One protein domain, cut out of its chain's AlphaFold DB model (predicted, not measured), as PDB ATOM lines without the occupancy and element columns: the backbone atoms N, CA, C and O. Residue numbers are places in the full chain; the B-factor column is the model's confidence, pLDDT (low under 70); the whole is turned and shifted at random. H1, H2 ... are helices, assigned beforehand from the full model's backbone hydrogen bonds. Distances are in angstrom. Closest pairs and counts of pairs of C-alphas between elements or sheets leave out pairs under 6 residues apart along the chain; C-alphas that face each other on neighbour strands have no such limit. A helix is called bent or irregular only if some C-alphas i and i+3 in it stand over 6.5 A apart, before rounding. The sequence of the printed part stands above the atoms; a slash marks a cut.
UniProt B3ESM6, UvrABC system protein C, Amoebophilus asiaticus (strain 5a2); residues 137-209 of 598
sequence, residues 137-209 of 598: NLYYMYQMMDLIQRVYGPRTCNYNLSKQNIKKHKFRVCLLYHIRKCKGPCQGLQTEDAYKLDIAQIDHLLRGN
ATOM      1  N   ASN A 137     -18.453  -5.351 112.316       51.69
ATOM      2  CA  ASN A 137     -19.898  -5.458 112.374       51.69
ATOM      3  C   ASN A 137     -20.319  -6.857 111.906       51.69
ATOM      4  O   ASN A 137     -20.244  -7.181 110.718       51.69
ATOM      5  N   LEU A 138     -20.784  -7.684 112.847       60.38
ATOM      6  CA  LEU A 138     -21.297  -9.024 112.548       60.38
ATOM      7  C   LEU A 138     -22.432  -8.966 111.523       60.38
ATOM      8  O   LEU A 138     -22.496  -9.826 110.653       60.38
ATOM      9  N   TYR A 139     -23.267  -7.927 111.563       58.78
ATOM     10  CA  TYR A 139     -24.317  -7.718 110.572       58.78
ATOM     11  C   TYR A 139     -23.737  -7.550 109.164       58.78
ATOM     12  O   TYR A 139     -24.186  -8.220 108.242       58.78
ATOM     13  N   TYR A 140     -22.688  -6.739 108.998       61.09
ATOM     14  CA  TYR A 140     -22.024  -6.548 107.703       61.09
ATOM     15  C   TYR A 140     -21.325  -7.821 107.215       61.09
ATOM     16  O   TYR A 140     -21.410  -8.163 106.038       61.09
ATOM     17  N   MET A 141     -20.683  -8.561 108.122       70.06
ATOM     18  CA  MET A 141     -20.109  -9.869 107.806       70.06
ATOM     19  C   MET A 141     -21.187 -10.840 107.316       70.06
ATOM     20  O   MET A 141     -21.005 -11.489 106.289       70.06
ATOM     21  N   TYR A 142     -22.320 -10.928 108.017       77.31
ATOM     22  CA  TYR A 142     -23.428 -11.788 107.610       77.31
ATOM     23  C   TYR A 142     -24.092 -11.308 106.317       77.31
ATOM     24  O   TYR A 142     -24.471 -12.146 105.505       77.31
ATOM     25  N   GLN A 143     -24.156  -9.998 106.060       70.69
ATOM     26  CA  GLN A 143     -24.584  -9.469 104.763       70.69
ATOM     27  C   GLN A 143     -23.624  -9.854 103.634       70.69
ATOM     28  O   GLN A 143     -24.080 -10.246 102.563       70.69
ATOM     29  N   MET A 144     -22.311  -9.796 103.868       74.50
ATOM     30  CA  MET A 144     -21.312 -10.250 102.897       74.50
ATOM     31  C   MET A 144     -21.451 -11.756 102.632       74.50
ATOM     32  O   MET A 144     -21.428 -12.192 101.484       74.50
ATOM     33  N   MET A 145     -21.654 -12.555 103.682       84.06
ATOM     34  CA  MET A 145     -21.902 -13.994 103.556       84.06
ATOM     35  C   MET A 145     -23.188 -14.293 102.775       84.06
ATOM     36  O   MET A 145     -23.187 -15.169 101.913       84.06
ATOM     37  N   ASP A 146     -24.269 -13.558 103.031       81.12
ATOM     38  CA  ASP A 146     -25.535 -13.702 102.306       81.12
ATOM     39  C   ASP A 146     -25.398 -13.285 100.834       81.12
ATOM     40  O   ASP A 146     -25.863 -13.998  99.944       81.12
ATOM     41  N   LEU A 147     -24.675 -12.199 100.547       80.88
ATOM     42  CA  LEU A 147     -24.338 -11.789  99.183       80.88
ATOM     43  C   LEU A 147     -23.551 -12.887  98.452       80.88
ATOM     44  O   LEU A 147     -23.924 -13.272  97.342       80.88
ATOM     45  N   ILE A 148     -22.510 -13.439  99.080       86.75
ATOM     46  CA  ILE A 148     -21.726 -14.553  98.526       86.75
ATOM     47  C   ILE A 148     -22.630 -15.763  98.247       86.75
ATOM     48  O   ILE A 148     -22.548 -16.362  97.169       86.75
ATOM     49  N   GLN A 149     -23.529 -16.094  99.179       85.88
ATOM     50  CA  GLN A 149     -24.457 -17.213  99.028       85.88
ATOM     51  C   GLN A 149     -25.442 -17.007  97.873       85.88
ATOM     52  O   GLN A 149     -25.716 -17.955  97.138       85.88
ATOM     53  N   ARG A 150     -25.965 -15.790  97.687       81.19
ATOM     54  CA  ARG A 150     -26.912 -15.464  96.606       81.19
ATOM     55  C   ARG A 150     -26.248 -15.409  95.233       81.19
ATOM     56  O   ARG A 150     -26.847 -15.833  94.250       81.19
ATOM     57  N   VAL A 151     -25.033 -14.871  95.151       81.50
ATOM     58  CA  VAL A 151     -24.359 -14.599  93.870       81.50
ATOM     59  C   VAL A 151     -23.657 -15.842  93.314       81.50
ATOM     60  O   VAL A 151     -23.774 -16.125  92.115       81.50
ATOM     61  N   TYR A 152     -22.951 -16.582  94.172       84.88
ATOM     62  CA  TYR A 152     -22.075 -17.688  93.762       84.88
ATOM     63  C   TYR A 152     -22.572 -19.062  94.222       84.88
ATOM     64  O   TYR A 152     -22.269 -20.067  93.584       84.88
ATOM     65  N   GLY A 153     -23.360 -19.113  95.300       86.81
ATOM     66  CA  GLY A 153     -23.912 -20.354  95.845       86.81
ATOM     67  C   GLY A 153     -22.862 -21.395  96.261       86.81
ATOM     68  O   GLY A 153     -22.990 -22.555  95.854       86.81
ATOM     69  N   PRO A 154     -21.821 -21.027  97.042       89.56
ATOM     70  CA  PRO A 154     -20.849 -21.997  97.532       89.56
ATOM     71  C   PRO A 154     -21.516 -23.032  98.445       89.56
ATOM     72  O   PRO A 154     -22.558 -22.790  99.069       89.56
ATOM     73  N   ARG A 155     -20.893 -24.211  98.556       88.75
ATOM     74  CA  ARG A 155     -21.392 -25.265  99.450       88.75
ATOM     75  C   ARG A 155     -21.229 -24.857 100.916       88.75
ATOM     76  O   ARG A 155     -20.192 -24.345 101.327       88.75
ATOM     77  N   THR A 156     -22.216 -25.217 101.726       86.38
ATOM     78  CA  THR A 156     -22.171 -25.095 103.193       86.38
ATOM     79  C   THR A 156     -22.090 -26.459 103.887       86.38
ATOM     80  O   THR A 156     -21.810 -26.537 105.078       86.38
ATOM     81  N   CYS A 157     -22.291 -27.559 103.149       86.44
ATOM     82  CA  CYS A 157     -22.301 -28.912 103.699       86.44
ATOM     83  C   CYS A 157     -20.906 -29.392 104.140       86.44
ATOM     84  O   CYS A 157     -19.898 -29.159 103.460       86.44
ATOM     85  N   ASN A 158     -20.858 -30.179 105.217       83.31
ATOM     86  CA  ASN A 158     -19.629 -30.773 105.761       83.31
ATOM     87  C   ASN A 158     -19.226 -32.117 105.118       83.31
ATOM     88  O   ASN A 158     -18.352 -32.804 105.633       83.31
ATOM     89  N   TYR A 159     -19.813 -32.492 103.977       85.12
ATOM     90  CA  TYR A 159     -19.485 -33.743 103.282       85.12
ATOM     91  C   TYR A 159     -18.059 -33.767 102.713       85.12
ATOM     92  O   TYR A 159     -17.560 -32.770 102.185       85.12
ATOM     93  N   ASN A 160     -17.414 -34.935 102.756       84.88
ATOM     94  CA  ASN A 160     -16.125 -35.150 102.104       84.88
ATOM     95  C   ASN A 160     -16.331 -35.481 100.614       84.88
ATOM     96  O   ASN A 160     -16.589 -36.630 100.245       84.88
ATOM     97  N   LEU A 161     -16.215 -34.458  99.763       85.06
ATOM     98  CA  LEU A 161     -16.445 -34.518  98.313       85.06
ATOM     99  C   LEU A 161     -15.220 -35.042  97.531       85.06
ATOM    100  O   LEU A 161     -14.747 -34.436  96.562       85.06
ATOM    101  N   SER A 162     -14.684 -36.184  97.962       83.88
ATOM    102  CA  SER A 162     -13.635 -36.904  97.236       83.88
ATOM    103  C   SER A 162     -14.170 -37.483  95.916       83.88
ATOM    104  O   SER A 162     -15.366 -37.757  95.781       83.88
ATOM    105  N   LYS A 163     -13.289 -37.699  94.925       82.75
ATOM    106  CA  LYS A 163     -13.675 -38.288  93.623       82.75
ATOM    107  C   LYS A 163     -14.380 -39.639  93.797       82.75
ATOM    108  O   LYS A 163     -15.351 -39.914  93.102       82.75
ATOM    109  N   GLN A 164     -13.924 -40.445  94.755       82.94
ATOM    110  CA  GLN A 164     -14.491 -41.760  95.058       82.94
ATOM    111  C   GLN A 164     -15.907 -41.666  95.641       82.94
ATOM    112  O   GLN A 164     -16.792 -42.395  95.203       82.94
ATOM    113  N   ASN A 165     -16.149 -40.752  96.589       84.44
ATOM    114  CA  ASN A 165     -17.461 -40.620  97.232       84.44
ATOM    115  C   ASN A 165     -18.536 -40.088  96.276       84.44
ATOM    116  O   ASN A 165     -19.691 -40.503  96.372       84.44
ATOM    117  N   ILE A 166     -18.155 -39.195  95.354       83.62
ATOM    118  CA  ILE A 166     -19.063 -38.674  94.322       83.62
ATOM    119  C   ILE A 166     -19.406 -39.780  93.317       83.62
ATOM    120  O   ILE A 166     -20.582 -39.996  93.049       83.62
ATOM    121  N   LYS A 167     -18.406 -40.536  92.830       82.69
ATOM    122  CA  LYS A 167     -18.631 -41.674  91.915       82.69
ATOM    123  C   LYS A 167     -19.527 -42.760  92.520       82.69
ATOM    124  O   LYS A 167     -20.305 -43.372  91.807       82.69
ATOM    125  N   LYS A 168     -19.434 -42.985  93.834       85.94
ATOM    126  CA  LYS A 168     -20.277 -43.942  94.571       85.94
ATOM    127  C   LYS A 168     -21.673 -43.400  94.926       85.94
ATOM    128  O   LYS A 168     -22.378 -44.055  95.684       85.94
ATOM    129  N   HIS A 169     -22.051 -42.200  94.466       82.62
ATOM    130  CA  HIS A 169     -23.326 -41.538  94.786       82.62
ATOM    131  C   HIS A 169     -23.680 -41.544  96.286       82.62
ATOM    132  O   HIS A 169     -24.840 -41.651  96.679       82.62
ATOM    133  N   LYS A 170     -22.665 -41.395  97.150       86.06
ATOM    134  CA  LYS A 170     -22.815 -41.534  98.609       86.06
ATOM    135  C   LYS A 170     -23.689 -40.440  99.243       86.06
ATOM    136  O   LYS A 170     -24.175 -40.614 100.357       86.06
ATOM    137  N   PHE A 171     -23.864 -39.303  98.569       86.31
ATOM    138  CA  PHE A 171     -24.573 -38.136  99.095       86.31
ATOM    139  C   PHE A 171     -25.750 -37.743  98.198       86.31
ATOM    140  O   PHE A 171     -25.694 -37.881  96.975       86.31
ATOM    141  N   ARG A 172     -26.809 -37.209  98.813       85.25
ATOM    142  CA  ARG A 172     -27.980 -36.655  98.119       85.25
ATOM    143  C   ARG A 172     -27.929 -35.127  98.109       85.25
ATOM    144  O   ARG A 172     -27.365 -34.520  99.022       85.25
ATOM    145  N   VAL A 173     -28.507 -34.514  97.074       87.38
ATOM    146  CA  VAL A 173     -28.694 -33.056  97.029       87.38
ATOM    147  C   VAL A 173     -29.611 -32.600  98.163       87.38
ATOM    148  O   VAL A 173     -30.552 -33.291  98.544       87.38
ATOM    149  N   CYS A 174     -29.295 -31.444  98.742       88.06
ATOM    150  CA  CYS A 174     -30.019 -30.870  99.871       88.06
ATOM    151  C   CYS A 174     -30.968 -29.751  99.421       88.06
ATOM    152  O   CYS A 174     -30.919 -29.300  98.277       88.06
ATOM    153  N   LEU A 175     -31.777 -29.230 100.347       89.50
ATOM    154  CA  LEU A 175     -32.704 -28.123 100.084       89.50
ATOM    155  C   LEU A 175     -32.034 -26.925  99.389       89.50
ATOM    156  O   LEU A 175     -32.614 -26.359  98.471       89.50
ATOM    157  N   LEU A 176     -30.797 -26.576  99.773       86.00
ATOM    158  CA  LEU A 176     -30.056 -25.453  99.179       86.00
ATOM    159  C   LEU A 176     -29.855 -25.603  97.667       86.00
ATOM    160  O   LEU A 176     -29.795 -24.592  96.974       86.00
ATOM    161  N   TYR A 177     -29.771 -26.832  97.153       88.38
ATOM    162  CA  TYR A 177     -29.747 -27.082  95.714       88.38
ATOM    163  C   TYR A 177     -31.106 -26.787  95.070       88.38
ATOM    164  O   TYR A 177     -31.180 -26.023  94.110       88.38
ATOM    165  N   HIS A 178     -32.190 -27.309  95.649       86.62
ATOM    166  CA  HIS A 178     -33.546 -27.119  95.125       86.62
ATOM    167  C   HIS A 178     -33.985 -25.647  95.111       86.62
ATOM    168  O   HIS A 178     -34.653 -25.219  94.174       86.62
ATOM    169  N   ILE A 179     -33.536 -24.844  96.082       85.19
ATOM    170  CA  ILE A 179     -33.781 -23.389  96.120       85.19
ATOM    171  C   ILE A 179     -32.683 -22.558  95.423       85.19
ATOM    172  O   ILE A 179     -32.602 -21.349  95.629       85.19
ATOM    173  N   ARG A 180     -31.812 -23.194  94.621       82.38
ATOM    174  CA  ARG A 180     -30.735 -22.570  93.820       82.38
ATOM    175  C   ARG A 180     -29.682 -21.768  94.599       82.38
ATOM    176  O   ARG A 180     -28.983 -20.939  94.026       82.38
ATOM    177  N   LYS A 181     -29.504 -22.044  95.892       82.38
ATOM    178  CA  LYS A 181     -28.415 -21.490  96.722       82.38
ATOM    179  C   LYS A 181     -27.141 -22.342  96.705       82.38
ATOM    180  O   LYS A 181     -26.152 -21.950  97.310       82.38
ATOM    181  N   CYS A 182     -27.155 -23.501  96.052       87.88
ATOM    182  CA  CYS A 182     -26.006 -24.380  95.848       87.88
ATOM    183  C   CYS A 182     -26.146 -25.069  94.486       87.88
ATOM    184  O   CYS A 182     -27.244 -25.470  94.116       87.88
ATOM    185  N   LYS A 183     -25.049 -25.260  93.748       88.12
ATOM    186  CA  LYS A 183     -25.070 -25.911  92.420       88.12
ATOM    187  C   LYS A 183     -24.901 -27.442  92.476       88.12
ATOM    188  O   LYS A 183     -24.784 -28.098  91.450       88.12
ATOM    189  N   GLY A 184     -24.908 -28.029  93.675       88.31
ATOM    190  CA  GLY A 184     -24.939 -29.484  93.867       88.31
ATOM    191  C   GLY A 184     -23.633 -30.248  93.576       88.31
ATOM    192  O   GLY A 184     -23.710 -31.362  93.053       88.31
ATOM    193  N   PRO A 185     -22.435 -29.765  93.976       87.94
ATOM    194  CA  PRO A 185     -21.181 -30.501  93.753       87.94
ATOM    195  C   PRO A 185     -21.152 -31.877  94.446       87.94
ATOM    196  O   PRO A 185     -20.381 -32.751  94.065       87.94
ATOM    197  N   CYS A 186     -22.015 -32.102  95.446       86.00
ATOM    198  CA  CYS A 186     -22.117 -33.364  96.183       86.00
ATOM    199  C   CYS A 186     -22.517 -34.586  95.340       86.00
ATOM    200  O   CYS A 186     -22.118 -35.696  95.685       86.00
ATOM    201  N   GLN A 187     -23.239 -34.378  94.236       85.88
ATOM    202  CA  GLN A 187     -23.604 -35.418  93.265       85.88
ATOM    203  C   GLN A 187     -22.871 -35.256  91.924       85.88
ATOM    204  O   GLN A 187     -23.184 -35.951  90.967       85.88
ATOM    205  N   GLY A 188     -21.895 -34.345  91.839       83.88
ATOM    206  CA  GLY A 188     -21.156 -34.084  90.601       83.88
ATOM    207  C   GLY A 188     -21.890 -33.212  89.574       83.88
ATOM    208  O   GLY A 188     -21.399 -33.073  88.462       83.88
ATOM    209  N   LEU A 189     -23.012 -32.581  89.942       86.56
ATOM    210  CA  LEU A 189     -23.781 -31.682  89.060       86.56
ATOM    211  C   LEU A 189     -23.043 -30.371  88.728       86.56
ATOM    212  O   LEU A 189     -23.416 -29.661  87.799       86.56
ATOM    213  N   GLN A 190     -21.985 -30.057  89.478       88.50
ATOM    214  CA  GLN A 190     -21.056 -28.972  89.191       88.50
ATOM    215  C   GLN A 190     -19.637 -29.532  89.093       88.50
ATOM    216  O   GLN A 190     -19.192 -30.274  89.975       88.50
ATOM    217  N   THR A 191     -18.916 -29.138  88.043       88.88
ATOM    218  CA  THR A 191     -17.515 -29.519  87.850       88.88
ATOM    219  C   THR A 191     -16.598 -28.816  88.853       88.88
ATOM    220  O   THR A 191     -16.895 -27.735  89.367       88.88
ATOM    221  N   GLU A 192     -15.456 -29.440  89.145       88.81
ATOM    222  CA  GLU A 192     -14.456 -28.883  90.062       88.81
ATOM    223  C   GLU A 192     -13.901 -27.544  89.555       88.81
ATOM    224  O   GLU A 192     -13.768 -26.603  90.335       88.81
ATOM    225  N   ASP A 193     -13.642 -27.432  88.252       88.19
ATOM    226  CA  ASP A 193     -13.067 -26.223  87.656       88.19
ATOM    227  C   ASP A 193     -14.050 -25.051  87.683       88.19
ATOM    228  O   ASP A 193     -13.682 -23.941  88.070       88.19
ATOM    229  N   ALA A 194     -15.331 -25.306  87.393       85.94
ATOM    230  CA  ALA A 194     -16.374 -24.294  87.527       85.94
ATOM    231  C   ALA A 194     -16.511 -23.811  88.981       85.94
ATOM    232  O   ALA A 194     -16.681 -22.618  89.222       85.94
ATOM    233  N   TYR A 195     -16.397 -24.716  89.961       90.44
ATOM    234  CA  TYR A 195     -16.427 -24.345  91.380       90.44
ATOM    235  C   TYR A 195     -15.209 -23.509  91.791       90.44
ATOM    236  O   TYR A 195     -15.342 -22.532  92.527       90.44
ATOM    237  N   LYS A 196     -14.010 -23.856  91.311       88.94
ATOM    238  CA  LYS A 196     -12.784 -23.092  91.593       88.94
ATOM    239  C   LYS A 196     -12.834 -21.681  91.012       88.94
ATOM    240  O   LYS A 196     -12.365 -20.756  91.672       88.94
ATOM    241  N   LEU A 197     -13.431 -21.505  89.832       87.69
ATOM    242  CA  LEU A 197     -13.668 -20.182  89.250       87.69
ATOM    243  C   LEU A 197     -14.587 -19.333  90.139       87.69
ATOM    244  O   LEU A 197     -14.238 -18.192  90.441       87.69
ATOM    245  N   ASP A 198     -15.697 -19.899  90.628       87.88
ATOM    246  CA  ASP A 198     -16.587 -19.207  91.573       87.88
ATOM    247  C   ASP A 198     -15.823 -18.792  92.853       87.88
ATOM    248  O   ASP A 198     -15.939 -17.658  93.318       87.88
ATOM    249  N   ILE A 199     -14.980 -19.674  93.402       90.06
ATOM    250  CA  ILE A 199     -14.160 -19.381  94.593       90.06
ATOM    251  C   ILE A 199     -13.111 -18.295  94.328       90.06
ATOM    252  O   ILE A 199     -12.888 -17.448  95.192       90.06
ATOM    253  N   ALA A 200     -12.484 -18.274  93.152       86.44
ATOM    254  CA  ALA A 200     -11.542 -17.219  92.778       86.44
ATOM    255  C   ALA A 200     -12.234 -15.846  92.687       86.44
ATOM    256  O   ALA A 200     -11.681 -14.835  93.123       86.44
ATOM    257  N   GLN A 201     -13.472 -15.804  92.185       83.06
ATOM    258  CA  GLN A 201     -14.279 -14.582  92.172       83.06
ATOM    259  C   GLN A 201     -14.681 -14.142  93.590       83.06
ATOM    260  O   GLN A 201     -14.636 -12.947  93.890       83.06
ATOM    261  N   ILE A 202     -14.985 -15.084  94.491       86.19
ATOM    262  CA  ILE A 202     -15.222 -14.794  95.916       86.19
ATOM    263  C   ILE A 202     -13.951 -14.257  96.599       86.19
ATOM    264  O   ILE A 202     -14.041 -13.295  97.360       86.19
ATOM    265  N   ASP A 203     -12.769 -14.813  96.314       80.69
ATOM    266  CA  ASP A 203     -11.486 -14.284  96.813       80.69
ATOM    267  C   ASP A 203     -11.279 -12.828  96.359       80.69
ATOM    268  O   ASP A 203     -10.954 -11.971  97.180       80.69
ATOM    269  N   HIS A 204     -11.551 -12.511  95.089       78.38
ATOM    270  CA  HIS A 204     -11.491 -11.134  94.593       78.38
ATOM    271  C   HIS A 204     -12.508 -10.203  95.266       78.38
ATOM    272  O   HIS A 204     -12.159  -9.064  95.589       78.38
ATOM    273  N   LEU A 205     -13.733 -10.681  95.511       76.88
ATOM    274  CA  LEU A 205     -14.767  -9.933  96.226       76.88
ATOM    275  C   LEU A 205     -14.315  -9.587  97.654       76.88
ATOM    276  O   LEU A 205     -14.395  -8.433  98.067       76.88
ATOM    277  N   LEU A 206     -13.792 -10.573  98.387       72.25
ATOM    278  CA  LEU A 206     -13.350 -10.415  99.775       72.25
ATOM    279  C   LEU A 206     -12.075  -9.569  99.921       72.25
ATOM    280  O   LEU A 206     -11.839  -9.016 100.993       72.25
ATOM    281  N   ARG A 207     -11.273  -9.428  98.858       65.62
ATOM    282  CA  ARG A 207     -10.128  -8.497  98.794       65.62
ATOM    283  C   ARG A 207     -10.524  -7.047  98.482       65.62
ATOM    284  O   ARG A 207      -9.642  -6.203  98.388       65.62
ATOM    285  N   GLY A 208     -11.811  -6.751  98.295       62.69
ATOM    286  CA  GLY A 208     -12.297  -5.393  98.024       62.69
ATOM    287  C   GLY A 208     -12.282  -4.979  96.547       62.69
ATOM    288  O   GLY A 208     -12.645  -3.850  96.229       62.69
ATOM    289  N   ASN A 209     -11.960  -5.887  95.617       65.00
ATOM    290  CA  ASN A 209     -11.928  -5.602  94.176       65.00
ATOM    291  C   ASN A 209     -13.330  -5.644  93.532       65.00
ATOM    292  O   ASN A 209     -13.561  -6.335  92.536       65.00
TER     293      ASN A 209
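Overview. This is residues 137 to 209 of the 598 residues of the protein "UvrABC system protein C" of Amoebophilus asiaticus (strain 5a2) (UniProt B3ESM6). Two longer helices, H1 and H4, run loosely side by side and in opposite senses toward one end of an elongated domain, and the rest is looping chain with two very short helices, H2 at the far end and H3 on one side. Residues 137 to 143, of which 138 to 143 belong to H1, stand free and stick out, and no two helices touch. The printed part has 73 residues with four named helices in the order H1, H2, H3, H4 and no named strand, and its class is all helix. It is only just compact, close to loose, with a radius of gyration of the C-alphas of 13.4 A and spans of 42 by 23 by 18 A.

Along the chain. Start with the longest helix, H4, residues 192 to 206: find C-alpha 192 at (-14.456, -28.883, 90.062), and from there the helix runs 20.9 A to C-alpha 206 at (-13.350, -10.415, 99.775). Next look at H1, residues 138 to 151, which runs 19.7 A from C-alpha 138 at (-21.297, -9.024, 112.548) to C-alpha 151. H2 is residues 163 to 167, 6.2 A from first to last C-alpha, and H3 is residues 175 to 178, 5.1 A. None of the helices is bent or irregular.

Arrangement. From H4, look across to H1: the two are close but not clearly touching, with 1 pair of C-alphas within 8 A, those of Ile 148 and Ile 202, 7.0 A apart. They run opposite ways at a steep tilt of 35.2 degrees, only just steep, and their centres are 15.6 A apart. H2 is apart from H1, H3 and H4. H3 is apart from H1 and H4 too. On the backbone, you will find every O i to N i+4 pair within hydrogen-bond range in H1, H2 and H4; H3 is too short for such a pair, and its 1 pair of O i and N i+3 is within range.

Size, cuts and confidence. Look for the two C-alphas farthest apart at Asn 137 and Lys 168, 42.4 A from each other; those of Asn 137 and Asn 209 are 19.9 A apart. The printed part has no cut. The links from H1 to H2, 11 residues, and from H3 to H4, 13 residues, are long; that from H2 to H3, 7 residues, is short. Residues 179 to 191 hold no named element, and their C-alphas lie 5 to 13 A from the mean of all C-alphas. In the B-factor column the mean pLDDT of the printed part is 82.3; it is under 70 at residues 137 to 140 and 207 to 209.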